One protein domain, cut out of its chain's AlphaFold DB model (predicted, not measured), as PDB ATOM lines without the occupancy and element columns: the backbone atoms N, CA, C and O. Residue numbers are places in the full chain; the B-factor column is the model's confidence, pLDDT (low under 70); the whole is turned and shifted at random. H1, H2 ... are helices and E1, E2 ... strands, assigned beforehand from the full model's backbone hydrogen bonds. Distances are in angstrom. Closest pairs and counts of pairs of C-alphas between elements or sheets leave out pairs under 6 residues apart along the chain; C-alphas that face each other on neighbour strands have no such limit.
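AT A GLANCE: This is residues 79 to 184 of the 213 residues of a protein of Symbiodinium sp. CCMP2592 (UniProt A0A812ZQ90). A small three-stranded antiparallel sheet, E1, E2 and E3, has H2 over one of its faces, with H1 touching H2 and only grazing the sheet. H3 and H4 follow from E2 past one end of the sheet, with H4 the helix farthest out, and long stretches without a named element, residues 98 to 114 and 162 to 184, make up much of the rest. The printed part has 106 residues, with four named helices and three named strands in the order H1, E1, H2, E2, H3, H4, E3; the strands stand in the order E1, E2, E3 across the sheet. The class is mixed, helices and strands, with 47 residues, under half, in named elements. The whole is compact, with a radius of gyration of the C-alphas of 14.8 A and spans of 40 by 34 by 23 A.

HOW THE PARTS SIT: H1, residues 79 to 85, and H2, residues 115 to 123, touch, the closest C-alphas being those of Met 84 and Ala 115, 5.6 A apart. They run opposite ways at a tilt of 38 degrees, only just steep. E1, residues 94 to 97, is an edge strand, antiparallel at 152 degrees to the inner strand E2, residues 127 to 131, with N 95 and O 129 2.9 A apart, within hydrogen-bond range. H2 is on the sheet at a height of 9.7 A, over E1 and E2; at 28 degrees to E1 on the local plane it only just runs along the strands. H1 only grazes the sheet, with residues 80 to 84. H3, residues 133 to 136, is only just not on the sheet, with 4 pairs of C-alphas within 10 A. H4, residues 138 to 151, is not on the sheet and touches H3 only at the corner, with residues 140 to 144 alone; the C-alphas of Gln 134 and Ala 141 are the closest, 4.7 A apart. E3, residues 158 to 161, is the other edge strand, antiparallel to E2 at 157 degrees, with N 128 and O 161 2.8 A apart. H2 and H4 are apart. Every O i to N i+4 pair is within hydrogen-bond range in H1, H2 and H4; H3 is too short for one.

IN THESE COORDINATES: H1 begins at C-alpha 79, (17.089, -18.308, 41.712). H2 measures 12.5 A and E2 12.9 A from first to last C-alpha. H4, 19.8 A, ends at C-alpha 151, (-0.565, -36.286, 24.707). E3 ends at C-alpha 161, (11.414, -26.822, 46.960).

THE WHOLE: The two C-alphas farthest apart are those of Pro 110 and Glu 150, at 41.3 A. The printed part has no cut. The link from E1 to H2, 17 residues, is long. The mean pLDDT of the printed part is 95.1, and residue 102 alone is under 70.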
ATOM      1  N   ARG A  79      17.510 -18.743  43.048       95.81
ATOM      2  CA  ARG A  79      17.089 -18.308  41.712       95.81
ATOM      3  C   ARG A  79      15.634 -17.856  41.723       95.81
ATOM      4  O   ARG A  79      15.349 -16.797  41.165       95.81
ATOM      5  N   LEU A  80      14.752 -18.612  42.376       97.44
ATOM      6  CA  LEU A  80      13.358 -18.213  42.564       97.44
ATOM      7  C   LEU A  80      13.274 -16.881  43.314       97.44
ATOM      8  O   LEU A  80      12.640 -15.955  42.825       97.44
ATOM      9  N   PHE A  81      13.957 -16.740  44.452       97.81
ATOM     10  CA  PHE A  81      13.906 -15.499  45.230       97.81
ATOM     11  C   PHE A  81      14.366 -14.288  44.417       97.81
ATOM     12  O   PHE A  81      13.696 -13.260  44.439       97.81
ATOM     13  N   LYS A  82      15.437 -14.434  43.630       97.69
ATOM     14  CA  LYS A  82      15.892 -13.385  42.712       97.69
ATOM     15  C   LYS A  82      14.822 -13.021  41.674       97.69
ATOM     16  O   LYS A  82      14.560 -11.843  41.471       97.69
ATOM     17  N   LEU A  83      14.174 -14.009  41.050       97.88
ATOM     18  CA  LEU A  83      13.088 -13.763  40.091       97.88
ATOM     19  C   LEU A  83      11.889 -13.051  40.731       97.88
ATOM     20  O   LEU A  83      11.235 -12.239  40.078       97.88
ATOM     21  N   MET A  84      11.597 -13.336  42.002       98.12
ATOM     22  CA  MET A  84      10.545 -12.641  42.743       98.12
ATOM     23  C   MET A  84      10.932 -11.197  43.082       98.12
ATOM     24  O   MET A  84      10.110 -10.297  42.947       98.12
ATOM     25  N   GLU A  85      12.182 -10.965  43.494       97.56
ATOM     26  CA  GLU A  85      12.736  -9.630  43.769       97.56
ATOM     27  C   GLU A  85      12.760  -8.752  42.502       97.56
ATOM     28  O   GLU A  85      12.482  -7.557  42.571       97.56
ATOM     29  N   GLU A  86      13.021  -9.353  41.338       97.44
ATOM     30  CA  GLU A  86      12.980  -8.706  40.017       97.44
ATOM     31  C   GLU A  86      11.547  -8.515  39.475       97.44
ATOM     32  O   GLU A  86      11.357  -7.881  38.439       97.44
ATOM     33  N   GLY A  87      10.528  -9.055  40.154       96.88
ATOM     34  CA  GLY A  87       9.122  -8.966  39.747       96.88
ATOM     35  C   GLY A  87       8.708  -9.917  38.618       96.88
ATOM     36  O   GLY A  87       7.549  -9.890  38.205       96.88
ATOM     37  N   ALA A  88       9.611 -10.779  38.141       97.62
ATOM     38  CA  ALA A  88       9.315 -11.786  37.120       97.62
ATOM     39  C   ALA A  88       8.378 -12.884  37.653       97.62
ATOM     40  O   ALA A  88       7.489 -13.343  36.940       97.62
ATOM     41  N   VAL A  89       8.536 -13.267  38.926       98.19
ATOM     42  CA  VAL A  89       7.641 -14.219  39.603       98.19
ATOM     43  C   VAL A  89       6.874 -13.501  40.719       98.19
ATOM     44  O   VAL A  89       7.416 -13.276  41.801       98.19
ATOM     45  N   PRO A  90       5.605 -13.127  40.501       97.88
ATOM     46  CA  PRO A  90       4.793 -12.519  41.547       97.88
ATOM     47  C   PRO A  90       4.452 -13.527  42.655       97.88
ATOM     48  O   PRO A  90       4.327 -14.725  42.413       97.88
ATOM     49  N   VAL A  91       4.226 -13.031  43.877       97.69
ATOM     50  CA  VAL A  91       3.983 -13.861  45.077       97.69
ATOM     51  C   VAL A  91       2.810 -14.832  44.910       97.69
ATOM     52  O   VAL A  91       2.880 -15.951  45.404       97.69
ATOM     53  N   TYR A  92       1.768 -14.469  44.154       96.94
ATOM     54  CA  TYR A  92       0.619 -15.354  43.911       96.94
ATOM     55  C   TYR A  92       0.959 -16.606  43.078       96.94
ATOM     56  O   TYR A  92       0.157 -17.535  43.025       96.94
ATOM     57  N   ARG A  93       2.134 -16.658  42.428       97.81
ATOM     58  CA  ARG A  93       2.648 -17.857  41.742       97.81
ATOM     59  C   ARG A  93       3.437 -18.784  42.670       97.81
ATOM     60  O   ARG A  93       4.071 -19.728  42.201       97.81
ATOM     61  N   VAL A  94       3.391 -18.536  43.976       97.88
ATOM     62  CA  VAL A  94       4.036 -19.354  44.997       97.88
ATOM     63  C   VAL A  94       3.028 -19.732  46.075       97.88
ATOM     64  O   VAL A  94       2.481 -18.877  46.764       97.88
ATOM     65  N   ASN A  95       2.842 -21.035  46.273       98.00
ATOM     66  CA  ASN A  95       2.165 -21.566  47.451       98.00
ATOM     67  C   ASN A  95       3.203 -22.033  48.472       98.00
ATOM     68  O   ASN A  95       4.250 -22.572  48.107       98.00
ATOM     69  N   MET A  96       2.889 -21.879  49.757       98.00
ATOM     70  CA  MET A  96       3.735 -22.363  50.847       98.00
ATOM     71  C   MET A  96       2.955 -23.275  51.780       98.00
ATOM     72  O   MET A  96       1.813 -22.984  52.139       98.00
ATOM     73  N   PHE A  97       3.574 -24.384  52.171       97.25
ATOM     74  CA  PHE A  97       2.944 -25.372  53.039       97.25
ATOM     75  C   PHE A  97       3.963 -26.217  53.800       97.25
ATOM     76  O   PHE A  97       5.120 -26.351  53.398       97.25
ATOM     77  N   ARG A  98       3.517 -26.810  54.905       95.81
ATOM     78  CA  ARG A  98       4.270 -27.827  55.643       95.81
ATOM     79  C   ARG A  98       3.328 -28.878  56.217       95.81
ATOM     80  O   ARG A  98       2.143 -28.623  56.404       95.81
ATOM     81  N   CYS A  99       3.878 -30.032  56.542       93.44
ATOM     82  CA  CYS A  99       3.218 -31.124  57.234       93.44
ATOM     83  C   CYS A  99       4.144 -31.543  58.379       93.44
ATOM     84  O   CYS A  99       5.329 -31.795  58.152       93.44
ATOM     85  N   LYS A 100       3.630 -31.558  59.610       85.69
ATOM     86  CA  LYS A 100       4.388 -31.973  60.795       85.69
ATOM     87  C   LYS A 100       3.954 -33.378  61.177       85.69
ATOM     88  O   LYS A 100       2.771 -33.607  61.368       85.69
ATOM     89  N   ASP A 101       4.889 -34.314  61.276       73.94
ATOM     90  CA  ASP A 101       4.630 -35.651  61.834       73.94
ATOM     91  C   ASP A 101       3.453 -36.409  61.178       73.94
ATOM     92  O   ASP A 101       2.705 -37.127  61.839       73.94
ATOM     93  N   GLY A 102       3.249 -36.231  59.865       68.38
ATOM     94  CA  GLY A 102       2.131 -36.849  59.138       68.38
ATOM     95  C   GLY A 102       0.756 -36.232  59.429       68.38
ATOM     96  O   GLY A 102      -0.259 -36.800  59.028       68.38
ATOM     97  N   SER A 103       0.708 -35.077  60.103       74.56
ATOM     98  CA  SER A 103      -0.504 -34.288  60.324       74.56
ATOM     99  C   SER A 103      -1.079 -33.727  59.023       74.56
ATOM    100  O   SER A 103      -0.493 -33.816  57.944       74.56
ATOM    101  N   ASN A 104      -2.211 -33.034  59.133       84.31
ATOM    102  CA  ASN A 104      -2.756 -32.260  58.024       84.31
ATOM    103  C   ASN A 104      -1.751 -31.220  57.500       84.31
ATOM    104  O   ASN A 104      -0.919 -30.698  58.247       84.31
ATOM    105  N   LYS A 105      -1.877 -30.907  56.205       89.50
ATOM    106  CA  LYS A 105      -1.184 -29.795  55.549       89.50
ATOM    107  C   LYS A 105      -1.527 -28.480  56.257       89.50
ATOM    108  O   LYS A 105      -2.696 -28.122  56.372       89.50
ATOM    109  N   GLU A 106      -0.502 -27.739  56.651       94.50
ATOM    110  CA  GLU A 106      -0.589 -26.371  57.155       94.50
ATOM    111  C   GLU A 106      -0.194 -25.380  56.054       94.50
ATOM    112  O   GLU A 106       0.669 -25.669  55.220       94.50
ATOM    113  N   THR A 107      -0.772 -24.179  56.091       96.06
ATOM    114  CA  THR A 107      -0.366 -23.018  55.283       96.06
ATOM    115  C   THR A 107       0.001 -21.854  56.204       96.06
ATOM    116  O   THR A 107      -0.599 -21.743  57.279       96.06
ATOM    117  N   PRO A 108       0.950 -20.976  55.828       96.38
ATOM    118  CA  PRO A 108       1.275 -19.803  56.633       96.38
ATOM    119  C   PRO A 108       0.043 -18.929  56.882       96.38
ATOM    120  O   PRO A 108      -0.766 -18.712  55.979       96.38
ATOM    121  N   ASN A 109      -0.080 -18.423  58.106       94.81
ATOM    122  CA  ASN A 109      -1.086 -17.439  58.481       94.81
ATOM    123  C   ASN A 109      -0.407 -16.348  59.336       94.81
ATOM    124  O   ASN A 109       0.006 -16.656  60.457       94.81
ATOM    125  N   PRO A 110      -0.248 -15.111  58.831       95.06
ATOM    126  CA  PRO A 110      -0.724 -14.621  57.533       95.06
ATOM    127  C   PRO A 110       0.012 -15.256  56.331       95.06
ATOM    128  O   PRO A 110       1.126 -15.765  56.494       95.06
ATOM    129  N   PRO A 111      -0.593 -15.241  55.126       96.56
ATOM    130  CA  PRO A 111       0.082 -15.672  53.903       96.56
ATOM    131  C   PRO A 111       1.248 -14.729  53.547       96.56
ATOM    132  O   PRO A 111       1.225 -13.559  53.941       96.56
ATOM    133  N   PRO A 112       2.261 -15.201  52.793       97.56
ATOM    134  CA  PRO A 112       3.350 -14.341  52.341       97.56
ATOM    135  C   PRO A 112       2.822 -13.240  51.418       97.56
ATOM    136  O   PRO A 112       1.986 -13.499  50.552       97.56
ATOM    137  N   THR A 113       3.344 -12.024  51.563       97.50
ATOM    138  CA  THR A 113       2.987 -10.890  50.690       97.50
ATOM    139  C   THR A 113       4.184 -10.339  49.919       97.50
ATOM    140  O   THR A 113       4.024  -9.472  49.064       97.50
ATOM    141  N   SER A 114       5.382 -10.870  50.172       97.62
ATOM    142  CA  SER A 114       6.633 -10.414  49.572       97.62
ATOM    143  C   SER A 114       7.613 -11.565  49.318       97.62
ATOM    144  O   SER A 114       7.521 -12.631  49.928       97.62
ATOM    145  N   ALA A 115       8.609 -11.338  48.454       97.50
ATOM    146  CA  ALA A 115       9.728 -12.266  48.267       97.50
ATOM    147  C   ALA A 115      10.501 -12.514  49.579       97.50
ATOM    148  O   ALA A 115      10.939 -13.634  49.850       97.50
ATOM    149  N   ALA A 116      10.616 -11.482  50.425       98.06
ATOM    150  CA  ALA A 116      11.255 -11.578  51.733       98.06
ATOM    151  C   ALA A 116      10.497 -12.526  52.679       98.06
ATOM    152  O   ALA A 116      11.132 -13.332  53.359       98.06
ATOM    153  N   ASP A 117       9.158 -12.496  52.678       98.38
ATOM    154  CA  ASP A 117       8.351 -13.450  53.448       98.38
ATOM    155  C   ASP A 117       8.544 -14.879  52.966       98.38
ATOM    156  O   ASP A 117       8.737 -15.771  53.789       98.38
ATOM    157  N   VAL A 118       8.537 -15.102  51.648       98.50
ATOM    158  CA  VAL A 118       8.748 -16.441  51.080       98.50
ATOM    159  C   VAL A 118      10.123 -16.982  51.466       98.50
ATOM    160  O   VAL A 118      10.227 -18.120  51.926       98.50
ATOM    161  N   ARG A 119      11.176 -16.161  51.360       98.44
ATOM    162  CA  ARG A 119      12.538 -16.531  51.773       98.44
ATOM    163  C   ARG A 119      12.610 -16.867  53.265       98.44
ATOM    164  O   ARG A 119      13.192 -17.887  53.631       98.44
ATOM    165  N   ARG A 120      12.011 -16.033  54.121       98.31
ATOM    166  CA  ARG A 120      11.964 -16.246  55.576       98.31
ATOM    167  C   ARG A 120      11.222 -17.539  55.926       98.31
ATOM    168  O   ARG A 120      11.766 -18.373  56.640       98.31
ATOM    169  N   LEU A 121      10.022 -17.739  55.387       98.38
ATOM    170  CA  LEU A 121       9.222 -18.943  55.618       98.38
ATOM    171  C   LEU A 121       9.949 -20.201  55.109       98.38
ATOM    172  O   LEU A 121       9.941 -21.233  55.773       98.38
ATOM    173  N   PHE A 122      10.650 -20.138  53.977       98.31
ATOM    174  CA  PHE A 122      11.444 -21.276  53.512       98.31
ATOM    175  C   PHE A 122      12.545 -21.651  54.516       98.31
ATOM    176  O   PHE A 122      12.704 -22.825  54.849       98.31
ATOM    177  N   ALA A 123      13.243 -20.659  55.079       97.75
ATOM    178  CA  ALA A 123      14.232 -20.877  56.137       97.75
ATOM    179  C   ALA A 123      13.618 -21.433  57.441       97.75
ATOM    180  O   ALA A 123      14.281 -22.169  58.167       97.75
ATOM    181  N   GLU A 124      12.344 -21.141  57.716       97.06
ATOM    182  CA  GLU A 124      11.571 -21.686  58.844       97.06
ATOM    183  C   GLU A 124      11.010 -23.105  58.585       97.06
ATOM    184  O   GLU A 124      10.259 -23.642  59.405       97.06
ATOM    185  N   GLY A 125      11.352 -23.732  57.453       96.62
ATOM    186  CA  GLY A 125      11.001 -25.123  57.155       96.62
ATOM    187  C   GLY A 125       9.749 -25.314  56.295       96.62
ATOM    188  O   GLY A 125       9.305 -26.450  56.108       96.62
ATOM    189  N   TRP A 126       9.177 -24.239  55.749       97.81
ATOM    190  CA  TRP A 126       8.035 -24.322  54.840       97.81
ATOM    191  C   TRP A 126       8.483 -24.730  53.430       97.81
ATOM    192  O   TRP A 126       9.427 -24.170  52.878       97.81
ATOM    193  N   SER A 127       7.794 -25.699  52.823       98.00
ATOM    194  CA  SER A 127       8.002 -26.041  51.412       98.00
ATOM    195  C   SER A 127       7.368 -24.994  50.500       98.00
ATOM    196  O   SER A 127       6.304 -24.456  50.807       98.00
ATOM    197  N   ILE A 128       8.004 -24.761  49.356       98.50
ATOM    198  CA  ILE A 128       7.515 -23.920  48.265       98.50
ATOM    199  C   ILE A 128       6.961 -24.812  47.156       98.50
ATOM    200  O   ILE A 128       7.612 -25.775  46.753       98.50
ATOM    201  N   GLN A 129       5.802 -24.441  46.621       98.25
ATOM    202  CA  GLN A 129       5.343 -24.834  45.293       98.25
ATOM    203  C   GLN A 129       5.369 -23.595  44.395       98.25
ATOM    204  O   GLN A 129       4.551 -22.690  44.558       98.25
ATOM    205  N   TRP A 130       6.307 -23.564  43.453       98.25
ATOM    206  CA  TRP A 130       6.372 -22.558  42.398       98.25
ATOM    207  C   TRP A 130       5.519 -23.019  41.216       98.25
ATOM    208  O   TRP A 130       5.771 -24.067  40.615       98.25
ATOM    209  N   LEU A 131       4.490 -22.229  40.919       98.31
ATOM    210  CA  LEU A 131       3.519 -22.478  39.867       98.31
ATOM    211  C   LEU A 131       4.059 -22.041  38.502       98.31
ATOM    212  O   LEU A 131       4.454 -20.886  38.304       98.31
ATOM    213  N   GLN A 132       3.982 -22.961  37.545       97.44
ATOM    214  CA  GLN A 132       4.281 -22.736  36.134       97.44
ATOM    215  C   GLN A 132       5.702 -22.196  35.847       97.44
ATOM    216  O   GLN A 132       5.831 -21.205  35.125       97.44
ATOM    217  N   PRO A 133       6.784 -22.798  36.383       97.38
ATOM    218  CA  PRO A 133       8.157 -22.314  36.181       97.38
ATOM    219  C   PRO A 133       8.605 -22.308  34.708       97.38
ATOM    220  O   PRO A 133       9.599 -21.669  34.375       97.38
ATOM    221  N   GLN A 134       7.876 -22.979  33.810       96.44
ATOM    222  CA  GLN A 134       8.114 -22.912  32.370       96.44
ATOM    223  C   GLN A 134       7.961 -21.500  31.789       96.44
ATOM    224  O   GLN A 134       8.522 -21.235  30.734       96.44
ATOM    225  N   GLN A 135       7.255 -20.584  32.464       96.88
ATOM    226  CA  GLN A 135       7.156 -19.188  32.016       96.88
ATOM    227  C   GLN A 135       8.500 -18.440  32.089       96.88
ATOM    228  O   GLN A 135       8.708 -17.486  31.346       96.88
ATOM    229  N   GLU A 136       9.427 -18.886  32.944       95.50
ATOM    230  CA  GLU A 136      10.754 -18.281  33.131       95.50
ATOM    231  C   GLU A 136      11.893 -19.205  32.679       95.50
ATOM    232  O   GLU A 136      13.064 -18.923  32.951       95.50
ATOM    233  N   HIS A 137      11.571 -20.337  32.044       94.75
ATOM    234  CA  HIS A 137      12.547 -21.377  31.755       94.75
ATOM    235  C   HIS A 137      12.304 -22.065  30.404       94.75
ATOM    236  O   HIS A 137      11.578 -23.057  30.312       94.75
ATOM    237  N   ASP A 138      13.031 -21.629  29.374       93.44
ATOM    238  CA  ASP A 138      12.860 -22.078  27.984       93.44
ATOM    239  C   ASP A 138      12.912 -23.601  27.809       93.44
ATOM    240  O   ASP A 138      12.053 -24.174  27.151       93.44
ATOM    241  N   ALA A 139      13.863 -24.297  28.446       93.25
ATOM    242  CA  ALA A 139      13.946 -25.754  28.292       93.25
ATOM    243  C   ALA A 139      12.736 -26.499  28.898       93.25
ATOM    244  O   ALA A 139      12.366 -27.558  28.390       93.25
ATOM    245  N   LEU A 140      12.108 -25.953  29.952       94.44
ATOM    246  CA  LEU A 140      10.844 -26.482  30.472       94.44
ATOM    247  C   LEU A 140       9.700 -26.149  29.520       94.44
ATOM    248  O   LEU A 140       8.858 -27.007  29.292       94.44
ATOM    249  N   ALA A 141       9.673 -24.941  28.950       95.44
ATOM    250  CA  ALA A 141       8.660 -24.565  27.968       95.44
ATOM    251  C   ALA A 141       8.698 -25.488  26.739       95.44
ATOM    252  O   ALA A 141       7.660 -26.008  26.337       95.44
ATOM    253  N   SER A 142       9.888 -25.777  26.201       94.88
ATOM    254  CA  SER A 142      10.067 -26.736  25.104       94.88
ATOM    255  C   SER A 142       9.593 -28.142  25.474       94.88
ATOM    256  O   SER A 142       8.898 -28.777  24.684       94.88
ATOM    257  N   LEU A 143       9.922 -28.617  26.684       95.00
ATOM    258  CA  LEU A 143       9.448 -29.912  27.175       95.00
ATOM    259  C   LEU A 143       7.917 -29.954  27.270       95.00
ATOM    260  O   LEU A 143       7.308 -30.920  26.819       95.00
ATOM    261  N   VAL A 144       7.299 -28.910  27.832       96.38
ATOM    262  CA  VAL A 144       5.839 -28.792  27.955       96.38
ATOM    263  C   VAL A 144       5.191 -28.860  26.580       96.38
ATOM    264  O   VAL A 144       4.349 -29.722  26.371       96.38
ATOM    265  N   VAL A 145       5.642 -28.053  25.615       96.25
ATOM    266  CA  VAL A 145       5.094 -28.056  24.247       96.25
ATOM    267  C   VAL A 145       5.218 -29.432  23.585       96.25
ATOM    268  O   VAL A 145       4.274 -29.898  22.941       96.25
ATOM    269  N   ALA A 146       6.363 -30.102  23.744       96.06
ATOM    270  CA  ALA A 146       6.568 -31.440  23.194       96.06
ATOM    271  C   ALA A 146       5.597 -32.462  23.810       96.06
ATOM    272  O   ALA A 146       5.000 -33.255  23.084       96.06
ATOM    273  N   LEU A 147       5.393 -32.413  25.129       97.06
ATOM    274  CA  LEU A 147       4.464 -33.302  25.828       97.06
ATOM    275  C   LEU A 147       2.996 -32.980  25.514       97.06
ATOM    276  O   LEU A 147       2.226 -33.909  25.298       97.06
ATOM    277  N   GLU A 148       2.601 -31.707  25.424       97.38
ATOM    278  CA  GLU A 148       1.240 -31.310  25.021       97.38
ATOM    279  C   GLU A 148       0.918 -31.806  23.610       97.38
ATOM    280  O   GLU A 148      -0.161 -32.344  23.363       97.38
ATOM    281  N   THR A 149       1.884 -31.688  22.695       96.62
ATOM    282  CA  THR A 149       1.760 -32.213  21.330       96.62
ATOM    283  C   THR A 149       1.607 -33.733  21.330       96.62
ATOM    284  O   THR A 149       0.806 -34.273  20.570       96.62
ATOM    285  N   GLU A 150       2.368 -34.432  22.173       95.75
ATOM    286  CA  GLU A 150       2.364 -35.893  22.229       95.75
ATOM    287  C   GLU A 150       1.108 -36.467  22.906       95.75
ATOM    288  O   GLU A 150       0.591 -37.498  22.473       95.75
ATOM    289  N   PHE A 151       0.608 -35.825  23.963       95.50
ATOM    290  CA  PHE A 151      -0.565 -36.286  24.707       95.50
ATOM    291  C   PHE A 151      -1.892 -35.735  24.175       95.50
ATOM    292  O   PHE A 151      -2.939 -36.320  24.445       95.50
ATOM    293  N   GLY A 152      -1.875 -34.628  23.431       96.88
ATOM    294  CA  GLY A 152      -3.095 -33.962  22.972       96.88
ATOM    295  C   GLY A 152      -3.906 -33.326  24.107       96.88
ATOM    296  O   GLY A 152      -5.114 -33.136  23.968       96.88
ATOM    297  N   CYS A 153      -3.263 -33.014  25.233       96.75
ATOM    298  CA  CYS A 153      -3.865 -32.366  26.395       96.75
ATOM    299  C   CYS A 153      -2.914 -31.317  26.991       96.75
ATOM    300  O   CYS A 153      -1.759 -31.218  26.584       96.75
ATOM    301  N   LEU A 154      -3.411 -30.518  27.941       96.88
ATOM    302  CA  LEU A 154      -2.603 -29.509  28.630       96.88
ATOM    303  C   LEU A 154      -1.585 -30.165  29.567       96.88
ATOM    304  O   LEU A 154      -1.935 -31.074  30.322       96.88
ATOM    305  N   VAL A 155      -0.359 -29.639  29.592       97.81
ATOM    306  CA  VAL A 155       0.706 -30.109  30.488       97.81
ATOM    307  C   VAL A 155       1.105 -28.985  31.438       97.81
ATOM    308  O   VAL A 155       1.736 -27.997  31.070       97.81
ATOM    309  N   GLY A 156       0.731 -29.146  32.707       96.62
ATOM    310  CA  GLY A 156       1.132 -28.249  33.788       96.62
ATOM    311  C   GLY A 156       2.473 -28.648  34.407       96.62
ATOM    312  O   GLY A 156       2.814 -29.826  34.469       96.62
ATOM    313  N   VAL A 157       3.215 -27.668  34.931       97.62
ATOM    314  CA  VAL A 157       4.442 -27.911  35.706       97.62
ATOM    315  C   VAL A 157       4.384 -27.135  37.015       97.62
ATOM    316  O   VAL A 157       4.031 -25.955  37.045       97.62
ATOM    317  N   ASN A 158       4.780 -27.806  38.093       97.81
ATOM    318  CA  ASN A 158       5.026 -27.214  39.401       97.81
ATOM    319  C   ASN A 158       6.430 -27.609  39.866       97.81
ATOM    320  O   ASN A 158       6.803 -28.779  39.775       97.81
ATOM    321  N   ALA A 159       7.188 -26.657  40.407       97.75
ATOM    322  CA  ALA A 159       8.454 -26.946  41.073       97.75
ATOM    323  C   ALA A 159       8.264 -26.952  42.592       97.75
ATOM    324  O   ALA A 159       7.709 -26.012  43.162       97.75
ATOM    325  N   TYR A 160       8.742 -28.009  43.249       97.75
ATOM    326  CA  TYR A 160       8.644 -28.171  44.698       97.75
ATOM    327  C   TYR A 160      10.021 -28.035  45.338       97.75
ATOM    328  O   TYR A 160      10.892 -28.878  45.120       97.75
ATOM    329  N   LEU A 161      10.200 -27.010  46.170       97.69
ATOM    330  CA  LEU A 161      11.414 -26.822  46.960       97.69
ATOM    331  C   LEU A 161      11.086 -27.124  48.421       97.69
ATOM    332  O   LEU A 161      10.227 -26.478  49.017       97.69
ATOM    333  N   THR A 162      11.750 -28.122  49.000       97.31
ATOM    334  CA  THR A 162      11.522 -28.559  50.384       97.31
ATOM    335  C   THR A 162      12.824 -28.427  51.176       97.31
ATOM    336  O   THR A 162      13.820 -29.027  50.764       97.31
ATOM    337  N   PRO A 163      12.843 -27.663  52.287       96.56
ATOM    338  CA  PRO A 163      14.006 -27.583  53.167       96.56
ATOM    339  C   PRO A 163      14.423 -28.957  53.731       96.56
ATOM    340  O   PRO A 163      13.585 -29.853  53.865       96.56
ATOM    341  N   PRO A 164      15.704 -29.155  54.093       95.44
ATOM    342  CA  PRO A 164      16.163 -30.401  54.696       95.44
ATOM    343  C   PRO A 164      15.401 -30.751  55.980       95.44
ATOM    344  O   PRO A 164      15.165 -29.893  56.824       95.44
ATOM    345  N   GLY A 165      15.062 -32.032  56.148       93.88
ATOM    346  CA  GLY A 165      14.428 -32.533  57.371       93.88
ATOM    347  C   GLY A 165      12.956 -32.148  57.547       93.88
ATOM    348  O   GLY A 165      12.416 -32.365  58.626       93.88
ATOM    349  N   THR A 166      12.299 -31.596  56.521       94.81
ATOM    350  CA  THR A 166      10.878 -31.226  56.588       94.81
ATOM    351  C   THR A 166      10.029 -31.973  55.564       94.81
ATOM    352  O   THR A 166      10.520 -32.505  54.565       94.81
ATOM    353  N   GLN A 167       8.720 -32.014  55.820       94.50
ATOM    354  CA  GLN A 167       7.716 -32.554  54.911       94.50
ATOM    355  C   GLN A 167       6.755 -31.435  54.502       94.50
ATOM    356  O   GLN A 167       6.318 -30.634  55.324       94.50
ATOM    357  N   GLY A 168       6.437 -31.358  53.210       93.25
ATOM    358  CA  GLY A 168       5.530 -30.341  52.673       93.25
ATOM    359  C   GLY A 168       4.058 -30.742  52.770       93.25
ATOM    360  O   GLY A 168       3.246 -30.026  53.346       93.25
ATOM    361  N   LEU A 169       3.714 -31.890  52.188       91.25
ATOM    362  CA  LEU A 169       2.337 -32.349  52.018       91.25
ATOM    363  C   LEU A 169       2.093 -33.616  52.835       91.25
ATOM    364  O   LEU A 169       2.987 -34.454  52.964       91.25
ATOM    365  N   ALA A 170       0.878 -33.756  53.361       88.94
ATOM    366  CA  ALA A 170       0.393 -35.027  53.889       88.94
ATOM    367  C   ALA A 170       0.226 -36.047  52.740       88.94
ATOM    368  O   ALA A 170       0.127 -35.629  51.580       88.94
ATOM    369  N   PRO A 171       0.182 -37.362  53.018       89.25
ATOM    370  CA  PRO A 171      -0.151 -38.361  52.006       89.25
ATOM    371  C   PRO A 171      -1.472 -38.018  51.295       89.25
ATOM    372  O   PRO A 171      -2.480 -37.753  51.947       89.25
ATOM    373  N   HIS A 172      -1.458 -38.007  49.963       88.12
ATOM    374  CA  HIS A 172      -2.613 -37.702  49.114       88.12
ATOM    375  C   HIS A 172      -2.467 -38.387  47.749       88.12
ATOM    376  O   HIS A 172      -1.488 -39.092  47.501       88.12
ATOM    377  N   TRP A 173      -3.460 -38.180  46.891       87.62
ATOM    378  CA  TRP A 173      -3.435 -38.505  45.470       87.62
ATOM    379  C   TRP A 173      -3.892 -37.279  44.675       87.62
ATOM    380  O   TRP A 173      -4.605 -36.431  45.218       87.62
ATOM    381  N   ASP A 174      -3.485 -37.214  43.410       89.62
ATOM    382  CA  ASP A 174      -3.899 -36.196  42.444       89.62
ATOM    383  C   ASP A 174      -4.814 -36.826  41.380       89.62
ATOM    384  O   ASP A 174      -4.813 -38.044  41.188       89.62
ATOM    385  N   ASP A 175      -5.613 -36.009  40.701       89.75
ATOM    386  CA  ASP A 175      -6.538 -36.407  39.631       89.75
ATOM    387  C   ASP A 175      -5.908 -36.338  38.226       89.75
ATOM    388  O   ASP A 175      -6.615 -36.289  37.221       89.75
ATOM    389  N   VAL A 176      -4.573 -36.342  38.159       92.38
ATOM    390  CA  VAL A 176      -3.779 -36.227  36.930       92.38
ATOM    391  C   VAL A 176      -2.641 -37.246  36.908       92.38
ATOM    392  O   VAL A 176      -2.135 -37.657  37.954       92.38
ATOM    393  N   GLU A 177      -2.174 -37.590  35.708       95.12
ATOM    394  CA  GLU A 177      -0.921 -38.326  35.537       95.12
ATOM    395  C   GLU A 177       0.274 -37.411  35.854       95.12
ATOM    396  O   GLU A 177       0.340 -36.265  35.399       95.12
ATOM    397  N   VAL A 178       1.245 -37.914  36.624       96.69
ATOM    398  CA  VAL A 178       2.389 -37.117  37.097       96.69
ATOM    399  C   VAL A 178       3.733 -37.719  36.692       96.69
ATOM    400  O   VAL A 178       4.025 -38.887  36.938       96.69
ATOM    401  N   PHE A 179       4.604 -36.875  36.135       97.31
ATOM    402  CA  PHE A 179       6.019 -37.179  35.918       97.31
ATOM    403  C   PHE A 179       6.860 -36.391  36.927       97.31
ATOM    404  O   PHE A 179       6.889 -35.161  36.896       97.31
ATOM    405  N   VAL A 180       7.560 -37.089  37.826       96.94
ATOM    406  CA  VAL A 180       8.387 -36.456  38.866       96.94
ATOM    407  C   VAL A 180       9.859 -36.455  38.460       96.94
ATOM    408  O   VAL A 180      10.465 -37.498  38.217       96.94
ATOM    409  N   LEU A 181      10.453 -35.262  38.433       95.38
ATOM    410  CA  LEU A 181      11.845 -35.019  38.055       95.38
ATOM    411  C   LEU A 181      12.638 -34.581  39.294       95.38
ATOM    412  O   LEU A 181      12.457 -33.468  39.789       95.38
ATOM    413  N   GLN A 182      13.535 -35.427  39.810       94.25
ATOM    414  CA  GLN A 182      14.423 -35.028  40.909       94.25
ATOM    415  C   GLN A 182      15.570 -34.169  40.358       94.25
ATOM    416  O   GLN A 182      16.495 -34.687  39.737       94.25
ATOM    417  N   LEU A 183      15.500 -32.856  40.587       92.75
ATOM    418  CA  LEU A 183      16.466 -31.893  40.044       92.75
ATOM    419  C   LEU A 183      17.607 -31.546  41.014       92.75
ATOM    420  O   LEU A 183      18.726 -31.295  40.583       92.75
ATOM    421  N   GLY A 184      17.365 -31.563  42.327       90.25
ATOM    422  CA  GLY A 184      18.373 -31.224  43.336       90.25
ATOM    423  C   GLY A 184      18.146 -31.948  44.659       90.25
ATOM    424  O   GLY A 184      17.011 -32.247  45.020       90.25
TER     425      GLY A 184